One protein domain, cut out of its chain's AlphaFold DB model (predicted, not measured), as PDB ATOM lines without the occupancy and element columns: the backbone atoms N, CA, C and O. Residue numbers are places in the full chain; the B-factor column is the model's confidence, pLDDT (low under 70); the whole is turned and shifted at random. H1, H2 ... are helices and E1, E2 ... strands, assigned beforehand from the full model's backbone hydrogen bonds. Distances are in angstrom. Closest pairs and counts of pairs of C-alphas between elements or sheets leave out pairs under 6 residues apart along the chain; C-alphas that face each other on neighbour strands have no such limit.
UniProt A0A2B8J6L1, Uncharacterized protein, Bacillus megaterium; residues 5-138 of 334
ATOM      1  N   GLN A   5     -31.759 -17.220  46.809       54.25
ATOM      2  CA  GLN A   5     -30.735 -17.410  47.838       54.25
ATOM      3  C   GLN A   5     -30.393 -18.885  48.111       54.25
ATOM      4  O   GLN A   5     -29.230 -19.159  48.393       54.25
ATOM      5  N   SER A   6     -31.330 -19.836  47.975       56.12
ATOM      6  CA  SER A   6     -31.043 -21.274  48.151       56.12
ATOM      7  C   SER A   6     -30.151 -21.848  47.044       56.12
ATOM      8  O   SER A   6     -29.623 -22.940  47.170       56.12
ATOM      9  N   LEU A   7     -29.916 -21.095  45.968       53.53
ATOM     10  CA  LEU A   7     -28.993 -21.470  44.895       53.53
ATOM     11  C   LEU A   7     -27.528 -21.178  45.251       53.53
ATOM     12  O   LEU A   7     -26.609 -21.667  44.601       53.53
ATOM     13  N   TYR A   8     -27.305 -20.375  46.294       52.34
ATOM     14  CA  TYR A   8     -25.983 -19.974  46.775       52.34
ATOM     15  C   TYR A   8     -25.593 -20.664  48.089       52.34
ATOM     16  O   TYR A   8     -24.492 -20.436  48.589       52.34
ATOM     17  N   THR A   9     -26.468 -21.514  48.639       55.59
ATOM     18  CA  THR A   9     -26.231 -22.277  49.877       55.59
ATOM     19  C   THR A   9     -25.419 -23.556  49.655       55.59
ATOM     20  O   THR A   9     -25.037 -24.196  50.630       55.59
ATOM     21  N   GLY A  10     -25.110 -23.906  48.399       52.16
ATOM     22  CA  GLY A  10     -24.343 -25.103  48.040       52.16
ATOM     23  C   GLY A  10     -25.191 -26.349  47.762       52.16
ATOM     24  O   GLY A  10     -24.618 -27.408  47.524       52.16
ATOM     25  N   GLU A  11     -26.522 -26.233  47.773       63.03
ATOM     26  CA  GLU A  11     -27.417 -27.293  47.299       63.03
ATOM     27  C   GLU A  11     -27.289 -27.458  45.780       63.03
ATOM     28  O   GLU A  11     -27.314 -26.486  45.023       63.03
ATOM     29  N   THR A  12     -27.147 -28.703  45.328       68.88
ATOM     30  CA  THR A  12     -27.001 -29.028  43.898       68.88
ATOM     31  C   THR A  12     -28.350 -28.975  43.175       68.88
ATOM     32  O   THR A  12     -29.396 -29.231  43.779       68.88
ATOM     33  N   ILE A  13     -28.358 -28.758  41.852       75.88
ATOM     34  CA  ILE A  13     -29.591 -28.855  41.036       75.88
ATOM     35  C   ILE A  13     -30.325 -30.191  41.265       75.88
ATOM     36  O   ILE A  13     -31.555 -30.239  41.315       75.88
ATOM     37  N   LYS A  14     -29.565 -31.268  41.492       75.19
ATOM     38  CA  LYS A  14     -30.064 -32.610  41.825       75.19
ATOM     39  C   LYS A  14     -30.843 -32.685  43.140       75.19
ATOM     40  O   LYS A  14     -31.688 -33.565  43.310       75.19
ATOM     41  N   GLU A  15     -30.505 -31.853  44.116       76.62
ATOM     42  CA  GLU A  15     -31.196 -31.815  45.405       76.62
ATOM     43  C   GLU A  15     -32.484 -31.009  45.288       76.62
ATOM     44  O   GLU A  15     -33.538 -31.503  45.681       76.62
ATOM     45  N   MET A  16     -32.432 -29.862  44.611       79.12
ATOM     46  CA  MET A  16     -33.611 -29.030  44.352       79.12
ATOM     47  C   MET A  16     -34.661 -29.745  43.496       79.12
ATOM     48  O   MET A  16     -35.862 -29.592  43.721       79.12
ATOM     49  N   SER A  17     -34.229 -30.584  42.548       78.31
ATOM     50  CA  SER A  17     -35.137 -31.355  41.690       78.31
ATOM     51  C   SER A  17     -35.951 -32.417  42.438       78.31
ATOM     52  O   SER A  17     -36.845 -33.021  41.850       78.31
ATOM     53  N   LYS A  18     -35.630 -32.712  43.706       81.94
ATOM     54  CA  LYS A  18     -36.431 -33.624  44.542       81.94
ATOM     55  C   LYS A  18     -37.678 -32.952  45.106       81.94
ATOM     56  O   LYS A  18     -38.614 -33.646  45.488       81.94
ATOM     57  N   GLU A  19     -37.674 -31.626  45.175       79.56
ATOM     58  CA  GLU A  19     -38.716 -30.844  45.839       79.56
ATOM     59  C   GLU A  19     -39.581 -30.070  44.843       79.56
ATOM     60  O   GLU A  19     -40.736 -29.760  45.137       79.56
ATOM     61  N   ILE A  20     -39.033 -29.751  43.668       81.56
ATOM     62  CA  ILE A  20     -39.648 -28.863  42.681       81.56
ATOM     63  C   ILE A  20     -39.526 -29.469  41.282       81.56
ATOM     64  O   ILE A  20     -38.553 -30.158  40.966       81.56
ATOM     65  N   SER A  21     -40.519 -29.207  40.428       85.12
ATOM     66  CA  SER A  21     -40.489 -29.664  39.038       85.12
ATOM     67  C   SER A  21     -39.377 -28.969  38.243       85.12
ATOM     68  O   SER A  21     -39.025 -27.815  38.496       85.12
ATOM     69  N   ALA A  22     -38.844 -29.653  37.231       84.19
ATOM     70  CA  ALA A  22     -37.822 -29.081  36.355       84.19
ATOM     71  C   ALA A  22     -38.292 -27.777  35.685       84.19
ATOM     72  O   ALA A  22     -37.543 -26.806  35.628       84.19
ATOM     73  N   GLU A  23     -39.551 -27.726  35.237       87.62
ATOM     74  CA  GLU A  23     -40.149 -26.535  34.621       87.62
ATOM     75  C   GLU A  23     -40.161 -25.334  35.577       87.62
ATOM     76  O   GLU A  23     -39.774 -24.225  35.194       87.62
ATOM     77  N   GLU A  24     -40.566 -25.543  36.833       85.25
ATOM     78  CA  GLU A  24     -40.595 -24.482  37.841       85.25
ATOM     79  C   GLU A  24     -39.174 -24.018  38.194       85.25
ATOM     80  O   GLU A  24     -38.925 -22.812  38.303       85.25
ATOM     81  N   LEU A  25     -38.220 -24.948  38.293       85.38
ATOM     82  CA  LEU A  25     -36.820 -24.640  38.570       85.38
ATOM     83  C   LEU A  25     -36.181 -23.829  37.427       85.38
ATOM     84  O   LEU A  25     -35.649 -22.742  37.667       85.38
ATOM     85  N   ILE A  26     -36.301 -24.286  36.175       86.88
ATOM     86  CA  ILE A  26     -35.752 -23.597  34.993       86.88
ATOM     87  C   ILE A  26     -36.409 -22.222  34.806       86.88
ATOM     88  O   ILE A  26     -35.723 -21.230  34.549       86.88
ATOM     89  N   SER A  27     -37.729 -22.119  34.990       85.50
ATOM     90  CA  SER A  27     -38.454 -20.842  34.917       85.50
ATOM     91  C   SER A  27     -37.994 -19.855  35.994       85.50
ATOM     92  O   SER A  27     -37.812 -18.663  35.726       85.50
ATOM     93  N   THR A  28     -37.738 -20.343  37.211       80.94
ATOM     94  CA  THR A  28     -37.189 -19.532  38.307       80.94
ATOM     95  C   THR A  28     -35.822 -18.959  37.928       80.94
ATOM     96  O   THR A  28     -35.598 -17.753  38.081       80.94
ATOM     97  N   TYR A  29     -34.948 -19.778  37.341       81.06
ATOM     98  CA  TYR A  29     -33.639 -19.350  36.845       81.06
ATOM     99  C   TYR A  29     -33.717 -18.354  35.692       81.06
ATOM    100  O   TYR A  29     -33.048 -17.322  35.704       81.06
ATOM    101  N   ARG A  30     -34.584 -18.598  34.717       83.56
ATOM    102  CA  ARG A  30     -34.801 -17.668  33.606       83.56
ATOM    103  C   ARG A  30     -35.274 -16.297  34.105       83.56
ATOM    104  O   ARG A  30     -34.769 -15.258  33.680       83.56
ATOM    105  N   ASN A  31     -36.201 -16.282  35.064       77.62
ATOM    106  CA  ASN A  31     -36.674 -15.054  35.703       77.62
ATOM    107  C   ASN A  31     -35.579 -14.348  36.512       77.62
ATOM    108  O   ASN A  31     -35.562 -13.116  36.569       77.62
ATOM    109  N   TYR A  32     -34.674 -15.102  37.136       75.69
ATOM    110  CA  TYR A  32     -33.511 -14.551  37.824       75.69
ATOM    111  C   TYR A  32     -32.583 -13.811  36.862       75.69
ATOM    112  O   TYR A  32     -32.303 -12.632  37.073       75.69
ATOM    113  N   LEU A  33     -32.172 -14.474  35.779       74.06
ATOM    114  CA  LEU A  33     -31.263 -13.911  34.781       74.06
ATOM    115  C   LEU A  33     -31.847 -12.648  34.151       74.06
ATOM    116  O   LEU A  33     -31.164 -11.633  34.065       74.06
ATOM    117  N   ARG A  34     -33.150 -12.650  33.847       71.06
ATOM    118  CA  ARG A  34     -33.856 -11.459  33.362       71.06
ATOM    119  C   ARG A  34     -33.884 -10.323  34.388       71.06
ATOM    120  O   ARG A  34     -33.803  -9.153  34.025       71.06
ATOM    121  N   LYS A  35     -34.020 -10.629  35.683       69.00
ATOM    122  CA  LYS A  35     -33.929  -9.610  36.744       69.00
ATOM    123  C   LYS A  35     -32.515  -9.038  36.838       69.00
ATOM    124  O   LYS A  35     -32.401  -7.837  37.063       69.00
ATOM    125  N   ILE A  36     -31.475  -9.852  36.647       63.72
ATOM    126  CA  ILE A  36     -30.086  -9.378  36.585       63.72
ATOM    127  C   ILE A  36     -29.868  -8.502  35.351       63.72
ATOM    128  O   ILE A  36     -29.381  -7.394  35.510       63.72
ATOM    129  N   GLU A  37     -30.293  -8.924  34.161       61.88
ATOM    130  CA  GLU A  37     -30.194  -8.134  32.921       61.88
ATOM    131  C   GLU A  37     -30.881  -6.763  33.073       61.88
ATOM    132  O   GLU A  37     -30.309  -5.712  32.783       61.88
ATOM    133  N   VAL A  38     -32.111  -6.747  33.599       61.03
ATOM    134  CA  VAL A  38     -32.916  -5.519  33.711       61.03
ATOM    135  C   VAL A  38     -32.466  -4.615  34.866       61.03
ATOM    136  O   VAL A  38     -32.617  -3.394  34.782       61.03
ATOM    137  N   ARG A  39     -31.967  -5.176  35.977       55.62
ATOM    138  CA  ARG A  39     -31.699  -4.421  37.223       55.62
ATOM    139  C   ARG A  39     -30.219  -4.352  37.616       55.62
ATOM    140  O   ARG A  39     -29.878  -3.537  38.470       55.62
ATOM    141  N   GLY A  40     -29.356  -5.142  36.982       48.75
ATOM    142  CA  GLY A  40     -27.907  -5.205  37.184       48.75
ATOM    143  C   GLY A  40     -27.465  -5.778  38.530       48.75
ATOM    144  O   GLY A  40     -26.511  -5.254  39.082       48.75
ATOM    145  N   ALA A  41     -28.168  -6.750  39.116       44.00
ATOM    146  CA  ALA A  41     -28.061  -7.000  40.556       44.00
ATOM    147  C   ALA A  41     -27.218  -8.216  40.990       44.00
ATOM    148  O   ALA A  41     -27.477  -9.333  40.540       44.00
ATOM    149  N   THR A  42     -26.321  -8.027  41.965       48.19
ATOM    150  CA  THR A  42     -25.849  -9.086  42.881       48.19
ATOM    151  C   THR A  42     -26.641  -9.070  44.195       48.19
ATOM    152  O   THR A  42     -27.234  -8.057  44.565       48.19
ATOM    153  N   LEU A  43     -26.668 -10.217  44.883       42.81
ATOM    154  CA  LEU A  43     -27.005 -10.342  46.303       42.81
ATOM    155  C   LEU A  43     -25.682 -10.306  47.081       42.81
ATOM    156  O   LEU A  43     -25.010 -11.329  47.176       42.81
ATOM    157  N   GLU A  44     -25.312  -9.148  47.619       39.44
ATOM    158  CA  GLU A  44     -24.366  -9.057  48.739       39.44
ATOM    159  C   GLU A  44     -25.158  -8.552  49.950       39.44
ATOM    160  O   GLU A  44     -25.934  -7.605  49.836       39.44
ATOM    161  N   ASP A  45     -25.072  -9.269  51.074       43.09
ATOM    162  CA  ASP A  45     -25.732  -8.939  52.350       43.09
ATOM    163  C   ASP A  45     -27.253  -8.671  52.298       43.09
ATOM    164  O   ASP A  45     -27.822  -8.024  53.172       43.09
ATOM    165  N   GLY A  46     -27.951  -9.220  51.296       47.44
ATOM    166  CA  GLY A  46     -29.404  -9.080  51.158       47.44
ATOM    167  C   GLY A  46     -29.877  -7.813  50.435       47.44
ATOM    168  O   GLY A  46     -31.088  -7.629  50.311       47.44
ATOM    169  N   GLU A  47     -28.973  -6.989  49.889       38.22
ATOM    170  CA  GLU A  47     -29.322  -5.791  49.112       38.22
ATOM    171  C   GLU A  47     -28.906  -5.901  47.629       38.22
ATOM    172  O   GLU A  47     -27.866  -6.459  47.283       38.22
ATOM    173  N   LEU A  48     -29.755  -5.390  46.722       40.72
ATOM    174  CA  LEU A  48     -29.558  -5.433  45.262       40.72
ATOM    175  C   LEU A  48     -28.547  -4.351  44.821       40.72
ATOM    176  O   LEU A  48     -28.939  -3.224  44.512       40.72
ATOM    177  N   GLY A  49     -27.257  -4.692  44.775       40.78
ATOM    178  CA  GLY A  49     -26.177  -3.814  44.297       40.78
ATOM    179  C   GLY A  49     -25.917  -3.921  42.785       40.78
ATOM    180  O   GLY A  49     -26.023  -5.003  42.216       40.78
ATOM    181  N   ARG A  50     -25.575  -2.799  42.119       38.31
ATOM    182  CA  ARG A  50     -25.319  -2.714  40.661       38.31
ATOM    183  C   ARG A  50     -23.941  -3.270  40.268       38.31
ATOM    184  O   ARG A  50     -22.946  -2.564  40.423       38.31
ATOM    185  N   VAL A  51     -23.886  -4.441  39.634       42.88
ATOM    186  CA  VAL A  51     -22.701  -4.958  38.928       42.88
ATOM    187  C   VAL A  51     -23.105  -5.457  37.536       42.88
ATOM    188  O   VAL A  51     -24.013  -6.267  37.371       42.88
ATOM    189  N   ARG A  52     -22.422  -4.942  36.507       41.59
ATOM    190  CA  ARG A  52     -22.345  -5.579  35.183       41.59
ATOM    191  C   ARG A  52     -21.444  -6.806  35.351       41.59
ATOM    192  O   ARG A  52     -20.412  -6.633  35.977       41.59
ATOM    193  N   TYR A  53     -21.794  -7.951  34.766       47.44
ATOM    194  CA  TYR A  53     -21.057  -9.234  34.712       47.44
ATOM    195  C   TYR A  53     -21.637 -10.360  35.583       47.44
ATOM    196  O   TYR A  53     -21.484 -10.407  36.800       47.44
ATOM    197  N   LEU A  54     -22.280 -11.303  34.889       55.91
ATOM    198  CA  LEU A  54     -22.603 -12.647  35.361       55.91
ATOM    199  C   LEU A  54     -21.268 -13.386  35.581       55.91
ATOM    200  O   LEU A  54     -20.453 -13.448  34.667       55.91
ATOM    201  N   GLY A  55     -21.000 -13.853  36.804       59.97
ATOM    202  CA  GLY A  55     -19.735 -14.510  37.161       59.97
ATOM    203  C   GLY A  55     -19.703 -16.004  36.807       59.97
ATOM    204  O   GLY A  55     -20.711 -16.575  36.398       59.97
ATOM    205  N   SER A  56     -18.563 -16.665  37.048       66.56
ATOM    206  CA  SER A  56     -18.362 -18.098  36.749       66.56
ATOM    207  C   SER A  56     -19.421 -19.012  37.379       66.56
ATOM    208  O   SER A  56     -19.916 -19.910  36.715       66.56
ATOM    209  N   LYS A  57     -19.867 -18.709  38.606       72.38
ATOM    210  CA  LYS A  57     -20.928 -19.472  39.288       72.38
ATOM    211  C   LYS A  57     -22.241 -19.524  38.502       72.38
ATOM    212  O   LYS A  57     -22.972 -20.502  38.593       72.38
ATOM    213  N   THR A  58     -22.575 -18.476  37.747       76.12
ATOM    214  CA  THR A  58     -23.792 -18.470  36.924       76.12
ATOM    215  C   THR A  58     -23.646 -19.374  35.703       76.12
ATOM    216  O   THR A  58     -24.618 -20.011  35.305       76.12
ATOM    217  N   VAL A  59     -22.440 -19.456  35.135       77.19
ATOM    218  CA  VAL A  59     -22.114 -20.394  34.056       77.19
ATOM    219  C   VAL A  59     -22.243 -21.829  34.571       77.19
ATOM    220  O   VAL A  59     -22.988 -22.600  33.974       77.19
ATOM    221  N   ASP A  60     -21.629 -22.141  35.719       78.00
ATOM    222  CA  ASP A  60     -21.648 -23.477  36.337       78.00
ATOM    223  C   ASP A  60     -23.082 -23.991  36.542       78.00
ATOM    224  O   ASP A  60     -23.435 -25.090  36.124       78.00
ATOM    225  N   ILE A  61     -23.952 -23.150  37.103       81.12
ATOM    226  CA  ILE A  61     -25.354 -23.499  37.339       81.12
ATOM    227  C   ILE A  61     -26.112 -23.769  36.032       81.12
ATOM    228  O   ILE A  61     -26.921 -24.694  35.958       81.12
ATOM    229  N   ILE A  62     -25.898 -22.954  34.995       85.06
ATOM    230  CA  ILE A  62     -26.564 -23.171  33.706       85.06
ATOM    231  C   ILE A  62     -26.057 -24.464  33.063       85.06
ATOM    232  O   ILE A  62     -26.861 -25.198  32.493       85.06
ATOM    233  N   VAL A  63     -24.763 -24.775  33.192       85.25
ATOM    234  CA  VAL A  63     -24.210 -26.067  32.767       85.25
ATOM    235  C   VAL A  63     -24.897 -27.214  33.505       85.25
ATOM    236  O   VAL A  63     -25.395 -28.123  32.847       85.25
ATOM    237  N   GLU A  64     -25.035 -27.139  34.832       85.19
ATOM    238  CA  GLU A  64     -25.754 -28.155  35.610       85.19
ATOM    239  C   GLU A  64     -27.210 -28.316  35.143       85.19
ATOM    240  O   GLU A  64     -27.687 -29.437  34.971       85.19
ATOM    241  N   LEU A  65     -27.929 -27.220  34.873       88.69
ATOM    242  CA  LEU A  65     -29.298 -27.289  34.345       88.69
ATOM    243  C   LEU A  65     -29.359 -28.018  32.994       88.69
ATOM    244  O   LEU A  65     -30.264 -28.827  32.780       88.69
ATOM    245  N   ILE A  66     -28.407 -27.757  32.094       88.81
ATOM    246  CA  ILE A  66     -28.324 -28.441  30.795       88.81
ATOM    247  C   ILE A  66     -28.006 -29.925  30.994       88.81
ATOM    248  O   ILE A  66     -28.638 -30.772  30.369       88.81
ATOM    249  N   GLU A  67     -27.065 -30.269  31.870       87.06
ATOM    250  CA  GLU A  67     -26.678 -31.661  32.120       87.06
ATOM    251  C   GLU A  67     -27.806 -32.484  32.751       87.06
ATOM    252  O   GLU A  67     -28.016 -33.637  32.372       87.06
ATOM    253  N   PHE A  68     -28.562 -31.894  33.681       88.62
ATOM    254  CA  PHE A  68     -29.644 -32.588  34.380       88.62
ATOM    255  C   PHE A  68     -30.946 -32.648  33.582       88.62
ATOM    256  O   PHE A  68     -31.626 -33.674  33.614       88.62
ATOM    257  N   PHE A  69     -31.308 -31.576  32.874       91.19
ATOM    258  CA  PHE A  69     -32.622 -31.461  32.234       91.19
ATOM    259  C   PHE A  69     -32.576 -31.360  30.711       91.19
ATOM    260  O   PHE A  69     -33.623 -31.433  30.075       91.19
ATOM    261  N   GLY A  70     -31.396 -31.243  30.100       87.94
ATOM    262  CA  GLY A  70     -31.249 -30.972  28.669       87.94
ATOM    263  C   GLY A  70     -31.929 -31.980  27.746       87.94
ATOM    264  O   GLY A  70     -32.362 -31.587  26.667       87.94
ATOM    265  N   ASN A  71     -32.063 -33.242  28.171       88.69
ATOM    266  CA  ASN A  71     -32.734 -34.293  27.397       88.69
ATOM    267  C   ASN A  71     -34.204 -34.504  27.787       88.69
ATOM    268  O   ASN A  71     -34.997 -34.921  26.951       88.69
ATOM    269  N   SER A  72     -34.573 -34.267  29.049       91.00
ATOM    270  CA  SER A  72     -35.936 -34.506  29.542       91.00
ATOM    271  C   SER A  72     -36.849 -33.281  29.415       91.00
ATOM    272  O   SER A  72     -38.059 -33.445  29.316       91.00
ATOM    273  N   HIS A  73     -36.271 -32.075  29.393       92.25
ATOM    274  CA  HIS A  73     -36.953 -30.781  29.251       92.25
ATOM    275  C   HIS A  73     -36.212 -29.866  28.250       92.25
ATOM    276  O   HIS A  73     -35.782 -28.760  28.597       92.25
ATOM    277  N   PRO A  74     -36.001 -30.317  26.995       90.88
ATOM    278  CA  PRO A  74     -35.203 -29.577  26.017       90.88
ATOM    279  C   PRO A  74     -35.815 -28.216  25.669       90.88
ATOM    280  O   PRO A  74     -35.093 -27.236  25.499       90.88
ATOM    281  N   LYS A  75     -37.147 -28.121  25.624       90.31
ATOM    282  CA  LYS A  75     -37.871 -26.876  25.341       90.31
ATOM    283  C   LYS A  75     -37.530 -25.775  26.344       90.31
ATOM    284  O   LYS A  75     -37.203 -24.652  25.953       90.31
ATOM    285  N   GLU A  76     -37.579 -26.087  27.631       89.38
ATOM    286  CA  GLU A  76     -37.331 -25.140  28.714       89.38
ATOM    287  C   GLU A  76     -35.866 -24.688  28.725       89.38
ATOM    288  O   GLU A  76     -35.591 -23.498  28.904       89.38
ATOM    289  N   ILE A  77     -34.931 -25.606  28.458       91.38
ATOM    290  CA  ILE A  77     -33.500 -25.296  28.347       91.38
ATOM    291  C   ILE A  77     -33.207 -24.424  27.122       91.38
ATOM    292  O   ILE A  77     -32.482 -23.436  27.235       91.38
ATOM    293  N   LEU A  78     -33.802 -24.710  25.963       89.19
ATOM    294  CA  LEU A  78     -33.648 -23.873  24.768       89.19
ATOM    295  C   LEU A  78     -34.175 -22.448  25.001       89.19
ATOM    296  O   LEU A  78     -33.531 -21.478  24.604       89.19
ATOM    297  N   LEU A  79     -35.309 -22.304  25.693       87.75
ATOM    298  CA  LEU A  79     -35.854 -20.994  26.067       87.75
ATOM    299  C   LEU A  79     -34.963 -20.248  27.068       87.75
ATOM    300  O   LEU A  79     -34.818 -19.031  26.951       87.75
ATOM    301  N   LEU A  80     -34.362 -20.957  28.030       88.94
ATOM    302  CA  LEU A  80     -33.366 -20.394  28.945       88.94
ATOM    303  C   LEU A  80     -32.157 -19.861  28.164       88.94
ATOM    304  O   LEU A  80     -31.789 -18.702  28.336       88.94
ATOM    305  N   LEU A  81     -31.584 -20.680  27.275       88.06
ATOM    306  CA  LEU A  81     -30.412 -20.334  26.467       88.06
ATOM    307  C   LEU A  81     -30.667 -19.147  25.523       88.06
ATOM    308  O   LEU A  81     -29.794 -18.293  25.353       88.06
ATOM    309  N   ALA A  82     -31.857 -19.071  24.923       84.12
ATOM    310  CA  ALA A  82     -32.236 -18.001  23.998       84.12
ATOM    311  C   ALA A  82     -32.376 -16.622  24.665       84.12
ATOM    312  O   ALA A  82     -32.267 -15.601  23.985       84.12
ATOM    313  N   ASP A  83     -32.602 -16.589  25.980       79.69
ATOM    314  CA  ASP A  83     -32.721 -15.358  26.763       79.69
ATOM    315  C   ASP A  83     -31.402 -14.917  27.416       79.69
ATOM    316  O   ASP A  83     -31.371 -13.895  28.098       79.69
ATOM    317  N   LEU A  84     -30.299 -15.646  27.211       75.56
ATOM    318  CA  LEU A  84     -29.012 -15.268  27.792       75.56
ATOM    319  C   LEU A  84     -28.388 -14.068  27.074       75.56
ATOM    320  O   LEU A  84     -28.315 -14.018  25.839       75.56
ATOM    321  N   GLU A  85     -27.813 -13.157  27.861       68.50
ATOM    322  CA  GLU A  85     -26.950 -12.088  27.357       68.50
ATOM    323  C   GLU A  85     -25.768 -12.648  26.541       68.50
ATOM    324  O   GLU A  85     -25.395 -13.822  26.628       68.50
ATOM    325  N   PHE A  86     -25.175 -11.814  25.683       62.59
ATOM    326  CA  PHE A  86     -24.089 -12.236  24.791       62.59
ATOM    327  C   PHE A  86     -22.870 -12.776  25.551       62.59
ATOM    328  O   PHE A  86     -22.419 -13.875  25.249       62.59
ATOM    329  N   THR A  87     -22.397 -12.052  26.568       62.47
ATOM    330  CA  THR A  87     -21.196 -12.418  27.336       62.47
ATOM    331  C   THR A  87     -21.346 -13.765  28.043       62.47
ATOM    332  O   THR A  87     -20.531 -14.650  27.825       62.47
ATOM    333  N   LEU A  88     -22.434 -13.965  28.794       71.94
ATOM    334  CA  LEU A  88     -22.682 -15.215  29.523       71.94
ATOM    335  C   LEU A  88     -22.767 -16.427  28.590       71.94
ATOM    336  O   LEU A  88     -22.307 -17.519  28.910       71.94
ATOM    337  N   PHE A  89     -23.362 -16.237  27.418       75.69
ATOM    338  CA  PHE A  89     -23.458 -17.292  26.424       75.69
ATOM    339  C   PHE A  89     -22.101 -17.653  25.811       75.69
ATOM    340  O   PHE A  89     -21.860 -18.824  25.533       75.69
ATOM    341  N   ASN A  90     -21.207 -16.676  25.627       70.50
ATOM    342  CA  ASN A  90     -19.846 -16.951  25.171       70.50
ATOM    343  C   ASN A  90     -19.088 -17.792  26.200       70.50
ATOM    344  O   ASN A  90     -18.517 -18.814  25.830       70.50
ATOM    345  N   ASP A  91     -19.159 -17.415  27.480       74.44
ATOM    346  CA  ASP A  91     -18.515 -18.159  28.567       74.44
ATOM    347  C   ASP A  91     -19.059 -19.600  28.646       74.44
ATOM    348  O   ASP A  91     -18.297 -20.562  28.771       74.44
ATOM    349  N   LEU A  92     -20.374 -19.774  28.457       77.00
ATOM    350  CA  LEU A  92     -21.006 -21.091  28.339       77.00
ATOM    351  C   LEU A  92     -20.511 -21.888  27.130       77.00
ATOM    352  O   LEU A  92     -20.311 -23.087  27.257       77.00
ATOM    353  N   CYS A  93     -20.308 -21.271  25.962       75.06
ATOM    354  CA  CYS A  93     -19.760 -21.952  24.782       75.06
ATOM    355  C   CYS A  93     -18.281 -22.352  24.939       75.06
ATOM    356  O   CYS A  93     -17.819 -23.312  24.307       75.06
ATOM    357  N   GLU A  94     -17.511 -21.609  25.735       70.19
ATOM    358  CA  GLU A  94     -16.126 -21.955  26.057       70.19
ATOM    359  C   GLU A  94     -16.062 -23.172  26.985       70.19
ATOM    360  O   GLU A  94     -15.297 -24.108  26.725       70.19
ATOM    361  N   GLN A  95     -16.906 -23.207  28.016       70.38
ATOM    362  CA  GLN A  95     -16.924 -24.297  28.992       70.38
ATOM    363  C   GLN A  95     -17.686 -25.533  28.505       70.38
ATOM    364  O   GLN A  95     -17.209 -26.657  28.654       70.38
ATOM    365  N   TYR A  96     -18.841 -25.334  27.873       70.94
ATOM    366  CA  TYR A  96     -19.762 -26.381  27.452       70.94
ATOM    367  C   TYR A  96     -19.991 -26.343  25.943       70.94
ATOM    368  O   TYR A  96     -20.021 -25.292  25.302       70.94
ATOM    369  N   TYR A  97     -20.188 -27.511  25.331       74.00
ATOM    370  CA  TYR A  97     -20.343 -27.611  23.883       74.00
ATOM    371  C   TYR A  97     -21.771 -27.277  23.415       74.00
ATOM    372  O   TYR A  97     -22.445 -28.081  22.777       74.00
ATOM    373  N   ILE A  98     -22.222 -26.055  23.729       81.62
ATOM    374  CA  ILE A  98     -23.600 -25.562  23.551       81.62
ATOM    375  C   ILE A  98     -24.100 -25.733  22.118       81.62
ATOM    376  O   ILE A  98     -25.243 -26.117  21.915       81.62
ATOM    377  N   PHE A  99     -23.261 -25.498  21.110       78.12
ATOM    378  CA  PHE A  99     -23.674 -25.671  19.714       78.12
ATOM    379  C   PHE A  99     -24.041 -27.114  19.376       78.12
ATOM    380  O   PHE A  99     -25.020 -27.339  18.673       78.12
ATOM    381  N   ARG A 100     -23.290 -28.093  19.896       82.56
ATOM    382  CA  ARG A 100     -23.636 -29.505  19.720       82.56
ATOM    383  C   ARG A 100     -24.979 -29.803  20.361       82.56
ATOM    384  O   ARG A 100     -25.814 -30.391  19.693       82.56
ATOM    385  N   TYR A 101     -25.187 -29.343  21.594       86.31
ATOM    386  CA  TYR A 101     -26.470 -29.498  22.273       86.31
ATOM    387  C   TYR A 101     -27.615 -28.881  21.453       86.31
ATOM    388  O   TYR A 101     -28.581 -29.562  21.138       86.31
ATOM    389  N   VAL A 102     -27.475 -27.624  21.019       84.50
ATOM    390  CA  VAL A 102     -28.479 -26.919  20.206       84.50
ATOM    391  C   VAL A 102     -28.767 -27.653  18.892       84.50
ATOM    392  O   VAL A 102     -29.930 -27.783  18.521       84.50
ATOM    393  N   LEU A 103     -27.742 -28.169  18.203       82.88
ATOM    394  CA  LEU A 103     -27.936 -28.977  16.996       82.88
ATOM    395  C   LEU A 103     -28.645 -30.297  17.301       82.88
ATOM    396  O   LEU A 103     -29.577 -30.649  16.592       82.88
ATOM    397  N   GLU A 104     -28.260 -31.014  18.356       86.19
ATOM    398  CA  GLU A 104     -28.911 -32.269  18.758       86.19
ATOM    399  C   GLU A 104     -30.398 -32.062  19.114       86.19
ATOM    400  O   GLU A 104     -31.200 -32.970  18.908       86.19
ATOM    401  N   GLN A 105     -30.789 -30.852  19.535       88.94
ATOM    402  CA  GLN A 105     -32.180 -30.458  19.791       88.94
ATOM    403  C   GLN A 105     -32.891 -29.783  18.594       88.94
ATOM    404  O   GLN A 105     -33.942 -29.166  18.780       88.94
ATOM    405  N   MET A 106     -32.364 -29.878  17.362       83.81
ATOM    406  CA  MET A 106     -32.909 -29.150  16.197       83.81
ATOM    407  C   MET A 106     -34.397 -29.428  15.932       83.81
ATOM    408  O   MET A 106     -35.128 -28.503  15.607       83.81
ATOM    409  N   ASN A 107     -34.870 -30.659  16.146       84.19
ATOM    410  CA  ASN A 107     -36.289 -30.990  15.962       84.19
ATOM    411  C   ASN A 107     -37.185 -30.159  16.900       84.19
ATOM    412  O   ASN A 107     -38.150 -29.542  16.460       84.19
ATOM    413  N   THR A 108     -36.822 -30.067  18.183       87.06
ATOM    414  CA  THR A 108     -37.542 -29.237  19.163       87.06
ATOM    415  C   THR A 108     -37.448 -27.753  18.815       87.06
ATOM    416  O   THR A 108     -38.379 -26.991  19.051       87.06
ATOM    417  N   ILE A 109     -36.335 -27.310  18.237       83.44
ATOM    418  CA  ILE A 109     -36.169 -25.930  17.773       83.44
ATOM    419  C   ILE A 109     -37.101 -25.615  16.599       83.44
ATOM    420  O   ILE A 109     -37.725 -24.555  16.597       83.44
ATOM    421  N   GLU A 110     -37.200 -26.512  15.618       80.38
ATOM    422  CA  GLU A 110     -38.108 -26.373  14.477       80.38
ATOM    423  C   GLU A 110     -39.565 -26.302  14.946       80.38
ATOM    424  O   GLU A 110     -40.291 -25.393  14.538       80.38
ATOM    425  N   GLU A 111     -39.958 -27.174  15.881       82.44
ATOM    426  CA  GLU A 111     -41.263 -27.130  16.551       82.44
ATOM    427  C   GLU A 111     -41.485 -25.782  17.252       82.44
ATOM    428  O   GLU A 111     -42.490 -25.117  17.016       82.44
ATOM    429  N   LEU A 112     -40.524 -25.306  18.052       79.88
ATOM    430  CA  LEU A 112     -40.652 -24.035  18.774       79.88
ATOM    431  C   LEU A 112     -40.750 -22.817  17.854       79.88
ATOM    432  O   LEU A 112     -41.440 -21.853  18.192       79.88
ATOM    433  N   ILE A 113     -40.060 -22.826  16.714       76.50
ATOM    434  CA  ILE A 113     -40.148 -21.748  15.723       76.50
ATOM    435  C   ILE A 113     -41.533 -21.745  15.072       76.50
ATOM    436  O   ILE A 113     -42.123 -20.676  14.929       76.50
ATOM    437  N   GLN A 114     -42.070 -22.920  14.733       74.56
ATOM    438  CA  GLN A 114     -43.399 -23.055  14.133       74.56
ATOM    439  C   GLN A 114     -44.533 -22.745  15.124       74.56
ATOM    440  O   GLN A 114     -45.511 -22.103  14.749       74.56
ATOM    441  N   GLU A 115     -44.408 -23.169  16.384       70.94
ATOM    442  CA  GLU A 115     -45.442 -23.011  17.414       70.94
ATOM    443  C   GLU A 115     -45.512 -21.598  18.005       70.94
ATOM    444  O   GLU A 115     -46.595 -21.138  18.367       70.94
ATOM    445  N   LEU A 116     -44.368 -20.923  18.171       62.38
ATOM    446  CA  LEU A 116     -44.271 -19.717  19.003       62.38
ATOM    447  C   LEU A 116     -43.846 -18.453  18.247       62.38
ATOM    448  O   LEU A 116     -43.748 -17.405  18.886       62.38
ATOM    449  N   ASP A 117     -43.544 -18.542  16.944       62.84
ATOM    450  CA  ASP A 117     -42.941 -17.456  16.143       62.84
ATOM    451  C   ASP A 117     -41.760 -16.782  16.878       62.84
ATOM    452  O   ASP A 117     -41.600 -15.561  16.958       62.84
ATOM    453  N   ASN A 118     -40.954 -17.609  17.552       66.94
ATOM    454  CA  ASN A 118     -39.998 -17.121  18.534       66.94
ATOM    455  C   ASN A 118     -38.651 -16.796  17.880       66.94
ATOM    456  O   ASN A 118     -37.732 -17.617  17.832       66.94
ATOM    457  N   GLU A 119     -38.505 -15.547  17.434       69.06
ATOM    458  CA  GLU A 119     -37.279 -15.036  16.807       69.06
ATOM    459  C   GLU A 119     -36.021 -15.234  17.682       69.06
ATOM    460  O   GLU A 119     -34.910 -15.392  17.167       69.06
ATOM    461  N   LYS A 120     -36.168 -15.274  19.016       73.94
ATOM    462  CA  LYS A 120     -35.041 -15.502  19.933       73.94
ATOM    463  C   LYS A 120     -34.484 -16.922  19.832       73.94
ATOM    464  O   LYS A 120     -33.269 -17.084  19.887       73.94
ATOM    465  N   ILE A 121     -35.341 -17.926  19.629       79.12
ATOM    466  CA  ILE A 121     -34.920 -19.322  19.426       79.12
ATOM    467  C   ILE A 121     -34.155 -19.455  18.109       79.12
ATOM    468  O   ILE A 121     -33.081 -20.049  18.079       79.12
ATOM    469  N   SER A 122     -34.627 -18.807  17.040       72.31
ATOM    470  CA  SER A 122     -33.865 -18.741  15.789       72.31
ATOM    471  C   SER A 122     -32.491 -18.094  16.015       72.31
ATOM    472  O   SER A 122     -31.464 -18.648  15.628       72.31
ATOM    473  N   ARG A 123     -32.435 -16.954  16.724       73.56
ATOM    474  CA  ARG A 123     -31.176 -16.256  17.049       73.56
ATOM    475  C   ARG A 123     -30.215 -17.093  17.904       73.56
ATOM    476  O   ARG A 123     -29.010 -16.944  17.712       73.56
ATOM    477  N   LEU A 124     -30.717 -17.957  18.790       80.69
ATOM    478  CA  LEU A 124     -29.902 -18.849  19.620       80.69
ATOM    479  C   LEU A 124     -29.006 -19.758  18.773       80.69
ATOM    480  O   LEU A 124     -27.817 -19.856  19.061       80.69
ATOM    481  N   ILE A 125     -29.541 -20.376  17.717       73.38
ATOM    482  CA  ILE A 125     -28.781 -21.300  16.860       73.38
ATOM    483  C   ILE A 125     -27.581 -20.595  16.231       73.38
ATOM    484  O   ILE A 125     -26.461 -21.096  16.278       73.38
ATOM    485  N   PHE A 126     -27.808 -19.404  15.681       70.00
ATOM    486  CA  PHE A 126     -26.754 -18.632  15.028       70.00
ATOM    487  C   PHE A 126     -25.736 -18.100  16.029       70.00
ATOM    488  O   PHE A 126     -24.543 -18.162  15.768       70.00
ATOM    489  N   LYS A 127     -26.188 -17.669  17.211       74.75
ATOM    490  CA  LYS A 127     -25.291 -17.288  18.306       74.75
ATOM    491  C   LYS A 127     -24.417 -18.473  18.741       74.75
ATOM    492  O   LYS A 127     -23.215 -18.304  18.919       74.75
ATOM    493  N   ALA A 128     -25.004 -19.666  18.882       75.12
ATOM    494  CA  ALA A 128     -24.305 -20.901  19.246       75.12
ATOM    495  C   ALA A 128     -23.265 -21.287  18.195       75.12
ATOM    496  O   ALA A 128     -22.131 -21.616  18.537       75.12
ATOM    497  N   LEU A 129     -23.650 -21.204  16.924       68.69
ATOM    498  CA  LEU A 129     -22.762 -21.432  15.802       68.69
ATOM    499  C   LEU A 129     -21.602 -20.443  15.803       68.69
ATOM    500  O   LEU A 129     -20.476 -20.913  15.837       68.69
ATOM    501  N   ASP A 130     -21.860 -19.130  15.771       67.75
ATOM    502  CA  ASP A 130     -20.830 -18.089  15.622       67.75
ATOM    503  C   ASP A 130     -19.697 -18.264  16.648       67.75
ATOM    504  O   ASP A 130     -18.513 -18.126  16.327       67.75
ATOM    505  N   GLN A 131     -20.049 -18.637  17.883       70.94
ATOM    506  CA  GLN A 131     -19.076 -18.917  18.939       70.94
ATOM    507  C   GLN A 131     -18.352 -20.260  18.751       70.94
ATOM    508  O   GLN A 131     -17.158 -20.375  19.036       70.94
ATOM    509  N   ASN A 132     -19.036 -21.286  18.241       64.50
ATOM    510  CA  ASN A 132     -18.435 -22.595  17.996       64.50
ATOM    511  C   ASN A 132     -17.514 -22.616  16.776       64.50
ATOM    512  O   ASN A 132     -16.445 -23.220  16.832       64.50
ATOM    513  N   THR A 133     -17.873 -21.933  15.688       54.84
ATOM    514  CA  THR A 133     -17.031 -21.804  14.492       54.84
ATOM    515  C   THR A 133     -15.725 -21.086  14.818       54.84
ATOM    516  O   THR A 133     -14.668 -21.538  14.376       54.84
ATOM    517  N   ALA A 134     -15.750 -20.048  15.662       55.53
ATOM    518  CA  ALA A 134     -14.534 -19.386  16.143       55.53
ATOM    519  C   ALA A 134     -13.580 -20.339  16.893       55.53
ATOM    520  O   ALA A 134     -12.357 -20.183  16.813       55.53
ATOM    521  N   ARG A 135     -14.127 -21.341  17.598       56.25
ATOM    522  CA  ARG A 135     -13.370 -22.368  18.333       56.25
ATOM    523  C   ARG A 135     -12.889 -23.510  17.431       56.25
ATOM    524  O   ARG A 135     -11.743 -23.924  17.555       56.25
ATOM    525  N   LEU A 136     -13.742 -24.002  16.532       50.97
ATOM    526  CA  LEU A 136     -13.456 -25.129  15.635       50.97
ATOM    527  C   LEU A 136     -12.479 -24.775  14.511       50.97
ATOM    528  O   LEU A 136     -11.622 -25.583  14.170       50.97
ATOM    529  N   TYR A 137     -12.606 -23.576  13.942       49.41
ATOM    530  CA  TYR A 137     -11.853 -23.155  12.755       49.41
ATOM    531  C   TYR A 137     -10.831 -22.053  13.061       49.41
ATOM    532  O   TYR A 137     -10.074 -21.628  12.188       49.41
ATOM    533  N   GLY A 138     -10.776 -21.614  14.323       44.25
ATOM    534  CA  GLY A 138      -9.941 -20.516  14.788       44.25
ATOM    535  C   GLY A 138     -10.528 -19.149  14.429       44.25
ATOM    536  O   GLY A 138     -11.037 -18.926  13.330       44.25
TER     537      GLY A 138
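Overview. This is residues 5 to 138 of the 334 residues of an uncharacterized protein of Bacillus megaterium (UniProt A0A2B8J6L1). The model is a pile of helices in three tiers: H2 and H3 make one tier, H4 and H5 the middle, and H6, H7 and H8 cover the far side, with H8 about perpendicular to H4 where residues 120 to 124 of H8 meet H4 near its last residue, Ala 82. At the other end of the long axis, beyond the end of H2, lies a small two-strand hairpin, E1 and E2; the short H1 packs on H3. The printed part has 134 residues with eight named helices and two strands, in the order H1 H2 E1 E2 H3 H4 H5 H6 H7 H8, the strands antiparallel and the class mostly helix. It is compact, with a radius of gyration of the C-alphas of 15.0 A and spans of 42 by 34 by 26 A.

Arrangement. Start at the hairpin of E1, residues 41 to 44, and E2, residues 47 to 50, antiparallel at 133 degrees; N 42 and O 49 are within hydrogen-bond range at 3.0 A. Next look at H2, residues 22 to 39: its closest C-alpha to E1 is that of Lys 35, 7.5 A from Ala 41. With residues 23 to 30 alone H2 touches H4, residues 74 to 82, closest at the C-alphas of Arg 30 and Leu 80, 5.6 A, at a shallow tilt of 7 degrees, the same way. H3, residues 56 to 69, and H4 form a helical hairpin and only just touch, with 3 pairs of C-alphas within 8 A, closest Ile 66 and Ile 77 at 6.5 A. H1, residues 13 to 16, touches H3, closest at the C-alphas of Ile 13 and Glu 64, 6.7 A. H5, residues 86 to 95, touches H3 at the C-alphas of Val 59 and Leu 92, their closest, 5.9 A. H8, residues 119 to 136, touches H4 about perpendicular at 77 degrees, with its residues 120 to 124 alone; the closest C-alphas, of Ala 82 and Leu 124, are 5.0 A apart. H8 also touches H6, residues 98 to 104, closest at the C-alphas of Phe 99 and Ala 128, 4.8 A. H7, residues 106 to 116, forms a helical hairpin with H8, closest at the C-alphas of Ile 113 and Ile 121, 6.9 A. H2 and H8 are apart. Every O i to N i+4 pair is within hydrogen-bond range in H2, H3, H4, H5, H6 and H7, and 12 of 14 in H8; H1 is too short for one.

Along the chain. Find C-alpha 41 at (-28.061, -7.000, 40.556), where E1 begins its 9.2 A; E2 spans 9.8 A. H2 runs 25.4 A from C-alpha 22 at (-37.822, -29.081, 36.355), H3 20.1 A, H7 15.0 A, H5 14.6 A and H4 12.1 A. H6 spans 9.8 A and H1 5.2 A. H8 runs 25.9 A to C-alpha 136 at (-13.456, -25.129, 15.635).

Size, cuts and confidence. The two C-alphas farthest apart, of Gly 46 and Tyr 137, are 44.5 A apart. The printed part has no cut, and each link between named elements is tight. Its mean pLDDT is 71.9; look for values under 70 in 46 residues, among them 5 to 12, 35 to 56 and 132 to 138.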